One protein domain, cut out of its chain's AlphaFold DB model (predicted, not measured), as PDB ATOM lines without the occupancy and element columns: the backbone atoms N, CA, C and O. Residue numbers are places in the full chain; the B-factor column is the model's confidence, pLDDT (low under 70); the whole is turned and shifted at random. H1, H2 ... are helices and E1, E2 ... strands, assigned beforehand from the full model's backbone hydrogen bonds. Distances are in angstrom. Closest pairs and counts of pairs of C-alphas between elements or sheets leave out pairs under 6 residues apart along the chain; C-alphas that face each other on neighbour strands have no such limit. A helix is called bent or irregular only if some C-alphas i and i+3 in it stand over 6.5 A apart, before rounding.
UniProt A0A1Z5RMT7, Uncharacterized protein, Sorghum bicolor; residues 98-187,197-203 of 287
ATOM      1  N   LEU A  98     -28.051  14.491 -36.806       90.88
ATOM      2  CA  LEU A  98     -29.368  13.963 -37.121       90.88
ATOM      3  C   LEU A  98     -30.232  14.049 -35.871       90.88
ATOM      4  O   LEU A  98     -29.918  13.430 -34.855       90.88
ATOM      5  N   ARG A  99     -31.349  14.764 -35.985       92.50
ATOM      6  CA  ARG A  99     -32.392  14.786 -34.961       92.50
ATOM      7  C   ARG A  99     -33.628  14.066 -35.471       92.50
ATOM      8  O   ARG A  99     -34.037  14.252 -36.620       92.50
ATOM      9  N   GLY A 100     -34.228  13.262 -34.609       93.62
ATOM     10  CA  GLY A 100     -35.442  12.522 -34.923       93.62
ATOM     11  C   GLY A 100     -36.177  12.084 -33.667       93.62
ATOM     12  O   GLY A 100     -35.725  12.331 -32.549       93.62
ATOM     13  N   SER A 101     -37.315  11.433 -33.872       95.12
ATOM     14  CA  SER A 101     -38.068  10.789 -32.807       95.12
ATOM     15  C   SER A 101     -38.577   9.420 -33.242       95.12
ATOM     16  O   SER A 101     -38.775   9.160 -34.437       95.12
ATOM     17  N   VAL A 102     -38.755   8.539 -32.264       95.06
ATOM     18  CA  VAL A 102     -39.427   7.248 -32.408       95.06
ATOM     19  C   VAL A 102     -40.822   7.339 -31.797       95.06
ATOM     20  O   VAL A 102     -41.030   8.046 -30.815       95.06
ATOM     21  N   ALA A 103     -41.782   6.628 -32.376       94.06
ATOM     22  CA  ALA A 103     -43.140   6.541 -31.855       94.06
ATOM     23  C   ALA A 103     -43.468   5.107 -31.428       94.06
ATOM     24  O   ALA A 103     -43.153   4.151 -32.136       94.06
ATOM     25  N   CYS A 104     -44.162   4.965 -30.305       93.50
ATOM     26  CA  CYS A 104     -44.816   3.716 -29.954       93.50
ATOM     27  C   CYS A 104     -46.269   3.747 -30.440       93.50
ATOM     28  O   CYS A 104     -46.971   4.733 -30.220       93.50
ATOM     29  N   LEU A 105     -46.707   2.692 -31.127       92.69
ATOM     30  CA  LEU A 105     -48.033   2.638 -31.754       92.69
ATOM     31  C   LEU A 105     -49.113   2.002 -30.870       92.69
ATOM     32  O   LEU A 105     -50.295   2.190 -31.138       92.69
ATOM     33  N   ASP A 106     -48.720   1.262 -29.835       92.94
ATOM     34  CA  ASP A 106     -49.604   0.555 -28.899       92.94
ATOM     35  C   ASP A 106     -49.414   0.982 -27.433       92.94
ATOM     36  O   ASP A 106     -50.037   0.415 -26.536       92.94
ATOM     37  N   CYS A 107     -48.578   1.990 -27.175       91.75
ATOM     38  CA  CYS A 107     -48.368   2.525 -25.836       91.75
ATOM     39  C   CYS A 107     -49.473   3.509 -25.437       91.75
ATOM     40  O   CYS A 107     -50.041   4.218 -26.270       91.75
ATOM     41  N   ALA A 108     -49.722   3.611 -24.130       91.94
ATOM     42  CA  ALA A 108     -50.542   4.683 -23.581       91.94
ATOM     43  C   ALA A 108     -49.910   6.061 -23.857       91.94
ATOM     44  O   ALA A 108     -48.688   6.196 -23.976       91.94
ATOM     45  N   ALA A 109     -50.741   7.102 -23.929       89.69
ATOM     46  CA  ALA A 109     -50.253   8.470 -24.062       89.69
ATOM     47  C   ALA A 109     -49.330   8.830 -22.885       89.69
ATOM     48  O   ALA A 109     -49.674   8.597 -21.728       89.69
ATOM     49  N   GLY A 110     -48.157   9.393 -23.186       87.06
ATOM     50  CA  GLY A 110     -47.158   9.747 -22.171       87.06
ATOM     51  C   GLY A 110     -46.338   8.570 -21.635       87.06
ATOM     52  O   GLY A 110     -45.677   8.726 -20.611       87.06
ATOM     53  N   HIS A 111     -46.373   7.408 -22.293       91.12
ATOM     54  CA  HIS A 111     -45.453   6.316 -21.985       91.12
ATOM     55  C   HIS A 111     -43.995   6.744 -22.201       91.12
ATOM     56  O   HIS A 111     -43.690   7.434 -23.174       91.12
ATOM     57  N   ASP A 112     -43.115   6.323 -21.293       93.56
ATOM     58  CA  ASP A 112     -41.690   6.636 -21.342       93.56
ATOM     59  C   ASP A 112     -41.017   5.833 -22.462       93.56
ATOM     60  O   ASP A 112     -40.979   4.606 -22.427       93.56
ATOM     61  N   LEU A 113     -40.506   6.532 -23.475       93.69
ATOM     62  CA  LEU A 113     -39.799   5.931 -24.610       93.69
ATOM     63  C   LEU A 113     -38.274   6.007 -24.454       93.69
ATOM     64  O   LEU A 113     -37.554   5.906 -25.449       93.69
ATOM     65  N   SER A 114     -37.772   6.217 -23.237       94.69
ATOM     66  CA  SER A 114     -36.342   6.294 -22.954       94.69
ATOM     67  C   SER A 114     -35.637   4.958 -23.202       94.69
ATOM     68  O   SER A 114     -36.183   3.881 -22.970       94.69
ATOM     69  N   GLY A 115     -34.387   5.015 -23.664       93.38
ATOM     70  CA  GLY A 115     -33.542   3.823 -23.811       93.38
ATOM     71  C   GLY A 115     -33.791   2.996 -25.078       93.38
ATOM     72  O   GLY A 115     -33.175   1.942 -25.248       93.38
ATOM     73  N   VAL A 116     -34.627   3.471 -26.009       95.44
ATOM     74  CA  VAL A 116     -34.702   2.897 -27.360       95.44
ATOM     75  C   VAL A 116     -33.428   3.275 -28.111       95.44
ATOM     76  O   VAL A 116     -33.088   4.447 -28.270       95.44
ATOM     77  N   VAL A 117     -32.705   2.271 -28.591       95.50
ATOM     78  CA  VAL A 117     -31.448   2.442 -29.316       95.50
ATOM     79  C   VAL A 117     -31.738   2.615 -30.801       95.50
ATOM     80  O   VAL A 117     -32.284   1.723 -31.459       95.50
ATOM     81  N   VAL A 118     -31.312   3.745 -31.356       95.44
ATOM     82  CA  VAL A 118     -31.373   4.049 -32.787       95.44
ATOM     83  C   VAL A 118     -29.956   4.111 -33.336       95.44
ATOM     84  O   VAL A 118     -29.132   4.877 -32.846       95.44
ATOM     85  N   ALA A 119     -29.672   3.327 -34.372       93.69
ATOM     86  CA  ALA A 119     -28.396   3.344 -35.072       93.69
ATOM     87  C   ALA A 119     -28.520   3.976 -36.451       93.69
ATOM     88  O   ALA A 119     -29.405   3.635 -37.232       93.69
ATOM     89  N   VAL A 120     -27.587   4.856 -36.779       92.44
ATOM     90  CA  VAL A 120     -27.439   5.470 -38.091       92.44
ATOM     91  C   VAL A 120     -26.239   4.858 -38.776       92.44
ATOM     92  O   VAL A 120     -25.141   4.833 -38.222       92.44
ATOM     93  N   LYS A 121     -26.453   4.388 -39.997       90.00
ATOM     94  CA  LYS A 121     -25.403   3.891 -40.870       90.00
ATOM     95  C   LYS A 121     -25.416   4.691 -42.160       90.00
ATOM     96  O   LYS A 121     -26.435   4.748 -42.848       90.00
ATOM     97  N   CYS A 122     -24.276   5.274 -42.488       86.69
ATOM     98  CA  CYS A 122     -24.039   5.908 -43.777       86.69
ATOM     99  C   CYS A 122     -23.220   4.977 -44.662       86.69
ATOM    100  O   CYS A 122     -22.355   4.248 -44.172       86.69
ATOM    101  N   ALA A 123     -23.510   4.964 -45.961       80.94
ATOM    102  CA  ALA A 123     -22.647   4.284 -46.915       80.94
ATOM    103  C   ALA A 123     -21.278   4.980 -46.928       80.94
ATOM    104  O   ALA A 123     -21.196   6.174 -47.205       80.94
ATOM    105  N   GLY A 124     -20.218   4.240 -46.603       69.56
ATOM    106  CA  GLY A 124     -18.851   4.725 -46.763       69.56
ATOM    107  C   GLY A 124     -18.421   4.642 -48.226       69.56
ATOM    108  O   GLY A 124     -18.793   3.699 -48.928       69.56
ATOM    109  N   ASN A 125     -17.609   5.599 -48.674       57.50
ATOM    110  CA  ASN A 125     -16.772   5.395 -49.857       57.50
ATOM    111  C   ASN A 125     -15.755   4.321 -49.461       57.50
ATOM    112  O   ASN A 125     -15.214   4.408 -48.363       57.50
ATOM    113  N   GLY A 126     -15.570   3.278 -50.269       54.31
ATOM    114  CA  GLY A 126     -14.884   2.022 -49.921       54.31
ATOM    115  C   GLY A 126     -13.405   2.096 -49.501       54.31
ATOM    116  O   GLY A 126     -12.715   1.087 -49.587       54.31
ATOM    117  N   ASP A 127     -12.918   3.230 -49.008       53.25
ATOM    118  CA  ASP A 127     -11.520   3.534 -48.703       53.25
ATOM    119  C   ASP A 127     -11.061   2.988 -47.334       53.25
ATOM    120  O   ASP A 127     -10.144   3.517 -46.711       53.25
ATOM    121  N   GLY A 128     -11.713   1.947 -46.807       48.62
ATOM    122  CA  GLY A 128     -11.324   1.305 -45.540       48.62
ATOM    123  C   GLY A 128     -11.552   2.144 -44.272       48.62
ATOM    124  O   GLY A 128     -11.404   1.631 -43.165       48.62
ATOM    125  N   GLY A 129     -11.987   3.402 -44.402       49.62
ATOM    126  CA  GLY A 129     -12.558   4.195 -43.316       49.62
ATOM    127  C   GLY A 129     -13.950   3.663 -43.000       49.62
ATOM    128  O   GLY A 129     -14.921   4.066 -43.636       49.62
ATOM    129  N   GLY A 130     -14.020   2.685 -42.093       51.12
ATOM    130  CA  GLY A 130     -15.225   1.920 -41.780       51.12
ATOM    131  C   GLY A 130     -16.480   2.786 -41.750       51.12
ATOM    132  O   GLY A 130     -16.513   3.811 -41.074       51.12
ATOM    133  N   ALA A 131     -17.505   2.364 -42.496       58.94
ATOM    134  CA  ALA A 131     -18.850   2.920 -42.436       58.94
ATOM    135  C   ALA A 131     -19.348   2.848 -40.984       58.94
ATOM    136  O   ALA A 131     -19.908   1.834 -40.555       58.94
ATOM    137  N   GLY A 132     -19.056   3.901 -40.221       70.69
ATOM    138  CA  GLY A 132     -19.332   3.979 -38.800       70.69
ATOM    139  C   GLY A 132     -20.828   3.852 -38.583       70.69
ATOM    140  O   GLY A 132     -21.626   4.545 -39.215       70.69
ATOM    141  N   MET A 133     -21.215   2.920 -37.719       84.00
ATOM    142  CA  MET A 133     -22.560   2.918 -37.167       84.00
ATOM    143  C   MET A 133     -22.544   3.808 -35.932       84.00
ATOM    144  O   MET A 133     -21.756   3.583 -35.016       84.00
ATOM    145  N   HIS A 134     -23.413   4.810 -35.914       90.12
ATOM    146  CA  HIS A 134     -23.551   5.738 -34.799       90.12
ATOM    147  C   HIS A 134     -24.852   5.435 -34.090       90.12
ATOM    148  O   HIS A 134     -25.913   5.537 -34.698       90.12
ATOM    149  N   ALA A 135     -24.772   5.039 -32.827       92.44
ATOM    150  CA  ALA A 135     -25.946   4.759 -32.022       92.44
ATOM    151  C   ALA A 135     -26.239   5.923 -31.073       92.44
ATOM    152  O   ALA A 135     -25.325   6.530 -30.517       92.44
ATOM    153  N   ALA A 136     -27.521   6.198 -30.874       95.00
ATOM    154  CA  ALA A 136     -28.021   7.066 -29.823       95.00
ATOM    155  C   ALA A 136     -29.190   6.380 -29.122       95.00
ATOM    156  O   ALA A 136     -29.895   5.562 -29.713       95.00
ATOM    157  N   GLN A 137     -29.375   6.722 -27.853       95.81
ATOM    158  CA  GLN A 137     -30.561   6.346 -27.099       95.81
ATOM    159  C   GLN A 137     -31.561   7.493 -27.130       95.81
ATOM    160  O   GLN A 137     -31.176   8.664 -27.191       95.81
ATOM    161  N   THR A 138     -32.836   7.143 -27.105       96.31
ATOM    162  CA  THR A 138     -33.931   8.099 -27.006       96.31
ATOM    163  C   THR A 138     -34.126   8.579 -25.573       96.31
ATOM    164  O   THR A 138     -33.822   7.862 -24.618       96.31
ATOM    165  N   ASP A 139     -34.640   9.799 -25.432       95.81
ATOM    166  CA  ASP A 139     -35.194  10.304 -24.176       95.81
ATOM    167  C   ASP A 139     -36.629   9.795 -23.947       95.81
ATOM    168  O   ASP A 139     -37.184   9.069 -24.772       95.81
ATOM    169  N   GLY A 140     -37.253  10.193 -22.834       94.62
ATOM    170  CA  GLY A 140     -38.592   9.710 -22.499       94.62
ATOM    171  C   GLY A 140     -39.719  10.173 -23.419       94.62
ATOM    172  O   GLY A 140     -40.787   9.567 -23.422       94.62
ATOM    173  N   GLY A 141     -39.478  11.188 -24.254       93.38
ATOM    174  CA  GLY A 141     -40.386  11.577 -25.335       93.38
ATOM    175  C   GLY A 141     -40.148  10.808 -26.638       93.38
ATOM    176  O   GLY A 141     -40.874  11.019 -27.609       93.38
ATOM    177  N   GLY A 142     -39.135   9.940 -26.682       94.50
ATOM    178  CA  GLY A 142     -38.725   9.204 -27.873       94.50
ATOM    179  C   GLY A 142     -37.791  10.001 -28.782       94.50
ATOM    180  O   GLY A 142     -37.554   9.583 -29.916       94.50
ATOM    181  N   ASN A 143     -37.257  11.140 -28.342       95.50
ATOM    182  CA  ASN A 143     -36.394  11.978 -29.169       95.50
ATOM    183  C   ASN A 143     -34.934  11.530 -29.071       95.50
ATOM    184  O   ASN A 143     -34.459  11.143 -28.007       95.50
ATOM    185  N   PHE A 144     -34.198  11.631 -30.177       95.25
ATOM    186  CA  PHE A 144     -32.769  11.325 -30.228       95.25
ATOM    187  C   PHE A 144     -31.995  12.353 -31.068       95.25
ATOM    188  O   PHE A 144     -32.530  12.977 -31.990       95.25
ATOM    189  N   ASP A 145     -30.712  12.514 -30.743       93.69
ATOM    190  CA  ASP A 145     -29.743  13.338 -31.471       93.69
ATOM    191  C   ASP A 145     -28.440  12.546 -31.608       93.69
ATOM    192  O   ASP A 145     -27.882  12.076 -30.614       93.69
ATOM    193  N   VAL A 146     -27.968  12.371 -32.839       92.00
ATOM    194  CA  VAL A 146     -26.764  11.601 -33.148       92.00
ATOM    195  C   VAL A 146     -25.883  12.361 -34.131       92.00
ATOM    196  O   VAL A 146     -26.350  12.885 -35.145       92.00
ATOM    197  N   ALA A 147     -24.586  12.424 -33.830       88.00
ATOM    198  CA  ALA A 147     -23.597  12.986 -34.738       88.00
ATOM    199  C   ALA A 147     -23.356  12.015 -35.901       88.00
ATOM    200  O   ALA A 147     -23.079  10.835 -35.683       88.00
ATOM    201  N   VAL A 148     -23.453  12.517 -37.130       82.19
ATOM    202  CA  VAL A 148     -23.259  11.733 -38.352       82.19
ATOM    203  C   VAL A 148     -21.929  12.154 -38.982       82.19
ATOM    204  O   VAL A 148     -21.822  13.283 -39.471       82.19
ATOM    205  N   PRO A 149     -20.885  11.306 -38.964       67.31
ATOM    206  CA  PRO A 149     -19.636  11.628 -39.637       67.31
ATOM    207  C   PRO A 149     -19.812  11.530 -41.149       67.31
ATOM    208  O   PRO A 149     -20.617  10.753 -41.656       67.31
ATOM    209  N   GLY A 150     -19.041  12.325 -41.886       60.44
ATOM    210  CA  GLY A 150     -19.034  12.271 -43.351       60.44
ATOM    211  C   GLY A 150     -20.170  13.042 -44.019       60.44
ATOM    212  O   GLY A 150     -20.190  13.162 -45.235       60.44
ATOM    213  N   ALA A 151     -21.049  13.675 -43.257       52.59
ATOM    214  CA  ALA A 151     -22.060  14.593 -43.759       52.59
ATOM    215  C   ALA A 151     -21.494  16.018 -43.984       52.59
ATOM    216  O   ALA A 151     -22.124  17.028 -43.671       52.59
ATOM    217  N   SER A 152     -20.260  16.128 -44.488       49.97
ATOM    218  CA  SER A 152     -19.793  17.419 -44.995       49.97
ATOM    219  C   SER A 152     -20.708  17.824 -46.153       49.97
ATOM    220  O   SER A 152     -21.188  16.959 -46.887       49.97
ATOM    221  N   ALA A 153     -20.987  19.117 -46.333       49.12
ATOM    222  CA  ALA A 153     -21.920  19.589 -47.366       49.12
ATOM    223  C   ALA A 153     -21.566  19.085 -48.787       49.12
ATOM    224  O   ALA A 153     -22.438  18.987 -49.646       49.12
ATOM    225  N   SER A 154     -20.302  18.709 -49.010       46.25
ATOM    226  CA  SER A 154     -19.762  18.104 -50.233       46.25
ATOM    227  C   SER A 154     -20.016  16.596 -50.394       46.25
ATOM    228  O   SER A 154     -19.947  16.090 -51.510       46.25
ATOM    229  N   SER A 155     -20.340  15.872 -49.321       53.50
ATOM    230  CA  SER A 155     -20.623  14.426 -49.294       53.50
ATOM    231  C   SER A 155     -22.080  14.106 -48.933       53.50
ATOM    232  O   SER A 155     -22.433  12.955 -48.680       53.50
ATOM    233  N   ALA A 156     -22.967  15.106 -49.025       55.56
ATOM    234  CA  ALA A 156     -24.425  14.974 -48.910       55.56
ATOM    235  C   ALA A 156     -25.069  13.985 -49.913       55.56
ATOM    236  O   ALA A 156     -26.276  13.755 -49.859       55.56
ATOM    237  N   SER A 157     -24.282  13.402 -50.821       57.88
ATOM    238  CA  SER A 157     -24.685  12.351 -51.757       57.88
ATOM    239  C   SER A 157     -24.655  10.939 -51.163       57.88
ATOM    240  O   SER A 157     -25.242  10.033 -51.757       57.88
ATOM    241  N   GLN A 158     -24.004  10.717 -50.014       73.75
ATOM    242  CA  GLN A 158     -23.955   9.384 -49.413       73.75
ATOM    243  C   GLN A 158     -25.306   9.021 -48.778       73.75
ATOM    244  O   GLN A 158     -25.794   9.739 -47.900       73.75
ATOM    245  N   PRO A 159     -25.930   7.897 -49.179       82.88
ATOM    246  CA  PRO A 159     -27.171   7.461 -48.567       82.88
ATOM    247  C   PRO A 159     -26.915   7.009 -47.124       82.88
ATOM    248  O   PRO A 159     -26.126   6.098 -46.863       82.88
ATOM    249  N   CYS A 160     -27.633   7.629 -46.193       88.50
ATOM    250  CA  CYS A 160     -27.660   7.260 -44.785       88.50
ATOM    251  C   CYS A 160     -29.034   6.684 -44.411       88.50
ATOM    252  O   CYS A 160     -30.076   7.117 -44.918       88.50
ATOM    253  N   ALA A 161     -29.045   5.712 -43.503       91.50
ATOM    254  CA  ALA A 161     -30.254   5.109 -42.962       91.50
ATOM    255  C   ALA A 161     -30.168   5.021 -41.437       91.50
ATOM    256  O   ALA A 161     -29.143   4.620 -40.888       91.50
ATOM    257  N   ALA A 162     -31.256   5.382 -40.767       93.94
ATOM    258  CA  ALA A 162     -31.451   5.196 -39.340       93.94
ATOM    259  C   ALA A 162     -32.301   3.945 -39.106       93.94
ATOM    260  O   ALA A 162     -33.272   3.716 -39.830       93.94
ATOM    261  N   ARG A 163     -31.950   3.142 -38.101       94.62
ATOM    262  CA  ARG A 163     -32.665   1.928 -37.727       94.62
ATOM    263  C   ARG A 163     -32.838   1.811 -36.218       94.62
ATOM    264  O   ARG A 163     -31.875   1.991 -35.481       94.62
ATOM    265  N   VAL A 164     -34.031   1.435 -35.768       94.88
ATOM    266  CA  VAL A 164     -34.261   1.018 -34.374       94.88
ATOM    267  C   VAL A 164     -33.616  -0.352 -34.156       94.88
ATOM    268  O   VAL A 164     -33.949  -1.310 -34.858       94.88
ATOM    269  N   LEU A 165     -32.670  -0.439 -33.221       91.88
ATOM    270  CA  LEU A 165     -31.976  -1.682 -32.870       91.88
ATOM    271  C   LEU A 165     -32.688  -2.460 -31.762       91.88
ATOM    272  O   LEU A 165     -32.588  -3.683 -31.731       91.88
ATOM    273  N   GLY A 166     -33.408  -1.767 -30.884       90.75
ATOM    274  CA  GLY A 166     -34.127  -2.366 -29.764       90.75
ATOM    275  C   GLY A 166     -34.262  -1.393 -28.599       90.75
ATOM    276  O   GLY A 166     -33.940  -0.215 -28.739       90.75
ATOM    277  N   ALA A 167     -34.723  -1.898 -27.462       90.12
ATOM    278  CA  ALA A 167     -34.749  -1.204 -26.180       90.12
ATOM    279  C   ALA A 167     -34.403  -2.197 -25.061       90.12
ATOM    280  O   ALA A 167     -34.056  -3.350 -25.329       90.12
ATOM    281  N   THR A 168     -34.503  -1.755 -23.809       83.38
ATOM    282  CA  THR A 168     -34.455  -2.638 -22.632       83.38
ATOM    283  C   THR A 168     -35.599  -3.651 -22.623       83.38
ATOM    284  O   THR A 168     -35.453  -4.737 -22.070       83.38
ATOM    285  N   GLU A 169     -36.716  -3.311 -23.263       83.81
ATOM    286  CA  GLU A 169     -37.850  -4.201 -23.488       83.81
ATOM    287  C   GLU A 169     -37.870  -4.721 -24.930       83.81
ATOM    288  O   GLU A 169     -37.333  -4.105 -25.857       83.81
ATOM    289  N   GLN A 170     -38.495  -5.884 -25.133       85.12
ATOM    290  CA  GLN A 170     -38.613  -6.480 -26.457       85.12
ATOM    291  C   GLN A 170     -39.534  -5.629 -27.338       85.12
ATOM    292  O   GLN A 170     -40.737  -5.552 -27.109       85.12
ATOM    293  N   LEU A 171     -38.961  -5.023 -28.379       90.25
ATOM    294  CA  LEU A 171     -39.709  -4.231 -29.346       90.25
ATOM    295  C   LEU A 171     -40.084  -5.061 -30.572       90.25
ATOM    296  O   LEU A 171     -39.269  -5.779 -31.153       90.25
ATOM    297  N   CYS A 172     -41.316  -4.883 -31.018       89.62
ATOM    298  CA  CYS A 172     -41.879  -5.495 -32.205       89.62
ATOM    299  C   CYS A 172     -42.019  -4.425 -33.273       89.62
ATOM    300  O   CYS A 172     -42.936  -3.611 -33.256       89.62
ATOM    301  N   ALA A 173     -41.076  -4.381 -34.202       84.56
ATOM    302  CA  ALA A 173     -41.003  -3.287 -35.148       84.56
ATOM    303  C   ALA A 173     -40.878  -3.855 -36.574       84.56
ATOM    304  O   ALA A 173     -39.858  -4.458 -36.921       84.56
ATOM    305  N   PRO A 174     -41.924  -3.733 -37.417       84.06
ATOM    306  CA  PRO A 174     -41.868  -4.229 -38.784       84.06
ATOM    307  C   PRO A 174     -40.847  -3.422 -39.589       84.06
ATOM    308  O   PRO A 174     -40.653  -2.228 -39.354       84.06
ATOM    309  N   GLN A 175     -40.224  -4.052 -40.590       84.69
ATOM    310  CA  GLN A 175     -39.111  -3.449 -41.340       84.69
ATOM    311  C   GLN A 175     -39.414  -2.031 -41.854       84.69
ATOM    312  O   GLN A 175     -38.564  -1.146 -41.752       84.69
ATOM    313  N   ARG A 176     -40.648  -1.797 -42.321       86.00
ATOM    314  CA  ARG A 176     -41.117  -0.506 -42.854       86.00
ATOM    315  C   ARG A 176     -41.158   0.634 -41.830       86.00
ATOM    316  O   ARG A 176     -41.155   1.787 -42.240       86.00
ATOM    317  N   LEU A 177     -41.215   0.319 -40.538       88.94
ATOM    318  CA  LEU A 177     -41.237   1.289 -39.439       88.94
ATOM    319  C   LEU A 177     -39.909   1.328 -38.672       88.94
ATOM    320  O   LEU A 177     -39.600   2.326 -38.030       88.94
ATOM    321  N   THR A 178     -39.099   0.266 -38.765       91.44
ATOM    322  CA  THR A 178     -37.778   0.227 -38.118       91.44
ATOM    323  C   THR A 178     -36.707   1.007 -38.837       91.44
ATOM    324  O   THR A 178     -35.718   1.321 -38.192       91.44
ATOM    325  N   VAL A 179     -36.841   1.247 -40.144       93.88
ATOM    326  CA  VAL A 179     -35.795   1.865 -40.963       93.88
ATOM    327  C   VAL A 179     -36.325   3.138 -41.600       93.88
ATOM    328  O   VAL A 179     -37.362   3.129 -42.260       93.88
ATOM    329  N   ALA A 180     -35.572   4.221 -41.451       93.69
ATOM    330  CA  ALA A 180     -35.858   5.506 -42.062       93.69
ATOM    331  C   ALA A 180     -34.643   6.006 -42.840       93.69
ATOM    332  O   ALA A 180     -33.500   5.893 -42.395       93.69
ATOM    333  N   ARG A 181     -34.889   6.584 -44.016       92.19
ATOM    334  CA  ARG A 181     -33.838   7.281 -44.765       92.19
ATOM    335  C   ARG A 181     -33.498   8.578 -44.050       92.19
ATOM    336  O   ARG A 181     -34.391   9.256 -43.552       92.19
ATOM    337  N   VAL A 182     -32.224   8.928 -44.027       90.56
ATOM    338  CA  VAL A 182     -31.755  10.198 -43.479       90.56
ATOM    339  C   VAL A 182     -31.593  11.178 -44.632       90.56
ATOM    340  O   VAL A 182     -30.951  10.858 -45.632       90.56
ATOM    341  N   VAL A 183     -32.206  12.352 -44.509       88.31
ATOM    342  CA  VAL A 183     -32.178  13.397 -45.536       88.31
ATOM    343  C   VAL A 183     -31.633  14.697 -44.948       88.31
ATOM    344  O   VAL A 183     -31.864  14.976 -43.767       88.31
ATOM    345  N   PRO A 184     -30.913  15.512 -45.738       84.25
ATOM    346  CA  PRO A 184     -30.524  16.844 -45.307       84.25
ATOM    347  C   PRO A 184     -31.762  17.663 -44.936       84.25
ATOM    348  O   PRO A 184     -32.749  17.703 -45.680       84.25
ATOM    349  N   ALA A 185     -31.719  18.336 -43.791       82.06
ATOM    350  CA  ALA A 185     -32.688  19.368 -43.476       82.06
ATOM    351  C   ALA A 185     -32.539  20.490 -44.513       82.06
ATOM    352  O   ALA A 185     -31.425  20.824 -44.920       82.06
ATOM    353  N   ARG A 186     -33.658  21.068 -44.966       71.81
ATOM    354  CA  ARG A 186     -33.634  22.140 -45.972       71.81
ATOM    355  C   ARG A 186     -32.697  23.258 -45.506       71.81
ATOM    356  O   ARG A 186     -32.951  23.887 -44.480       71.81
ATOM    357  N   ALA A 187     -31.621  23.483 -46.258       58.69
ATOM    358  CA  ALA A 187     -30.648  24.524 -45.966       58.69
ATOM    359  C   ALA A 187     -31.337  25.898 -45.965       58.69
ATOM    360  O   ALA A 187     -32.056  26.245 -46.905       58.69
ATOM    361  N   SER A 197     -27.587  20.051 -40.936       81.75
ATOM    362  CA  SER A 197     -28.543  19.352 -40.077       81.75
ATOM    363  C   SER A 197     -29.275  18.306 -40.900       81.75
ATOM    364  O   SER A 197     -29.522  18.504 -42.088       81.75
ATOM    365  N   TYR A 198     -29.596  17.180 -40.274       87.38
ATOM    366  CA  TYR A 198     -30.268  16.058 -40.915       87.38
ATOM    367  C   TYR A 198     -31.565  15.736 -40.190       87.38
ATOM    368  O   TYR A 198     -31.685  15.926 -38.976       87.38
ATOM    369  N   VAL A 199     -32.525  15.224 -40.953       91.56
ATOM    370  CA  VAL A 199     -33.822  14.761 -40.460       91.56
ATOM    371  C   VAL A 199     -34.147  13.389 -41.038       91.56
ATOM    372  O   VAL A 199     -33.572  12.948 -42.036       91.56
ATOM    373  N   LEU A 200     -35.087  12.699 -40.405       92.31
ATOM    374  CA  LEU A 200     -35.629  11.454 -40.929       92.31
ATOM    375  C   LEU A 200     -36.620  11.742 -42.064       92.31
ATOM    376  O   LEU A 200     -37.511  12.577 -41.927       92.31
ATOM    377  N   GLY A 201     -36.494  11.019 -43.175       89.56
ATOM    378  CA  GLY A 201     -37.443  11.067 -44.290       89.56
ATOM    379  C   GLY A 201     -38.754  10.324 -44.011       89.56
ATOM    380  O   GLY A 201     -39.739  10.531 -44.712       89.56
ATOM    381  N   SER A 202     -38.782   9.466 -42.990       91.94
ATOM    382  CA  SER A 202     -39.968   8.737 -42.535       91.94
ATOM    383  C   SER A 202     -39.958   8.590 -41.015       91.94
ATOM    384  O   SER A 202     -38.907   8.674 -40.381       91.94
ATOM    385  N   ARG A 203     -41.136   8.373 -40.417       91.25
ATOM    386  CA  ARG A 203     -41.249   8.152 -38.970       91.25
ATOM    387  C   ARG A 203     -40.706   6.773 -38.605       91.25
ATOM    388  O   ARG A 203     -41.015   5.797 -39.286       91.25
TER     389      ARG A 203
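This is residues 98 to 187 and 197 to 203 of the 287 residues of an uncharacterized protein of Sorghum bicolor (UniProt A0A1Z5RMT7). One sheet of seven strands folds back on itself into a flattened, nearly closed barrel: E3, E2 and E5 make one wall, E7, E1 and E4 the wall facing it, E6 is the hinge between them, and E3 and E4 come together at the opposite side. The seam is loose where E7 and E1 meet only at a point, and the short helix H1 just grazes the sheet. The printed part has 97 residues, under half of them in named elements, which run E1 E2 E3 E4 E5 H1 E6 E7; the class is mostly strand, and the sheet, order E3 E2 E5 E6 E7 E1 E4, is mixed. It is compact, with a radius of gyration of the C-alphas of 13.9 A, and spans 44 by 29 by 21 A, only just elongated.

Begin at E1, residues 98 to 104, whose antiparallel neighbour is E4, residues 143 to 147; look there for N 98 and O 146, 2.9 A apart. Next come E2, residues 117 to 122, and E3, residues 133 to 137, a hairpin with N 118 and O 136 2.8 A apart. The edge strands E3 and E4 have their closest C-alphas at Ala 136 and Val 146, 5.8 A apart. E5, residues 160 to 166, is antiparallel to E2, and N 163 and O 119 are 2.7 A apart. E6, residues 179 to 184, has staggered pairing: residues 179 to 182 pair with E5, where N 180 and O 162 are 2.9 A apart, and residues 182 to 184 pair with E7, residues 197 to 200, where N 183 and O 199 are 2.9 A apart; both pairs of strands are antiparallel. E7 and E1 meet only at a point, C-alphas 198 and 98 facing each other at 4.4 A. This is a folded sheet, one sheet bent back into two leaves that face each other, and it is strongly twisted. H1, residues 175 to 178, only grazes it, and is too short for any O i to N i+4 pair; its one O i to N i+3 pair is within range.

Find C-alpha 98 at (-29.368, 13.963, -37.121); E1 runs 19.9 A to C-alpha 104. E5 runs 19.0 A, from C-alpha 160 at (-27.660, 7.260, -44.785) to C-alpha 166. E2 measures 16.6 A and E6 16.5 A. E7 ends at C-alpha 200, (-35.629, 11.454, -40.929).

The C-alphas of Ala 108 and Asp 127 are the two farthest apart, 46.4 A. Residues 188 to 196 are not printed, and C-alphas 187 and 197 stand 8.1 A apart across that cut. The links E1 to E2 and E4 to E5 are long. Confidence is under 70 at residues 124 to 131, 149 to 157 and 187.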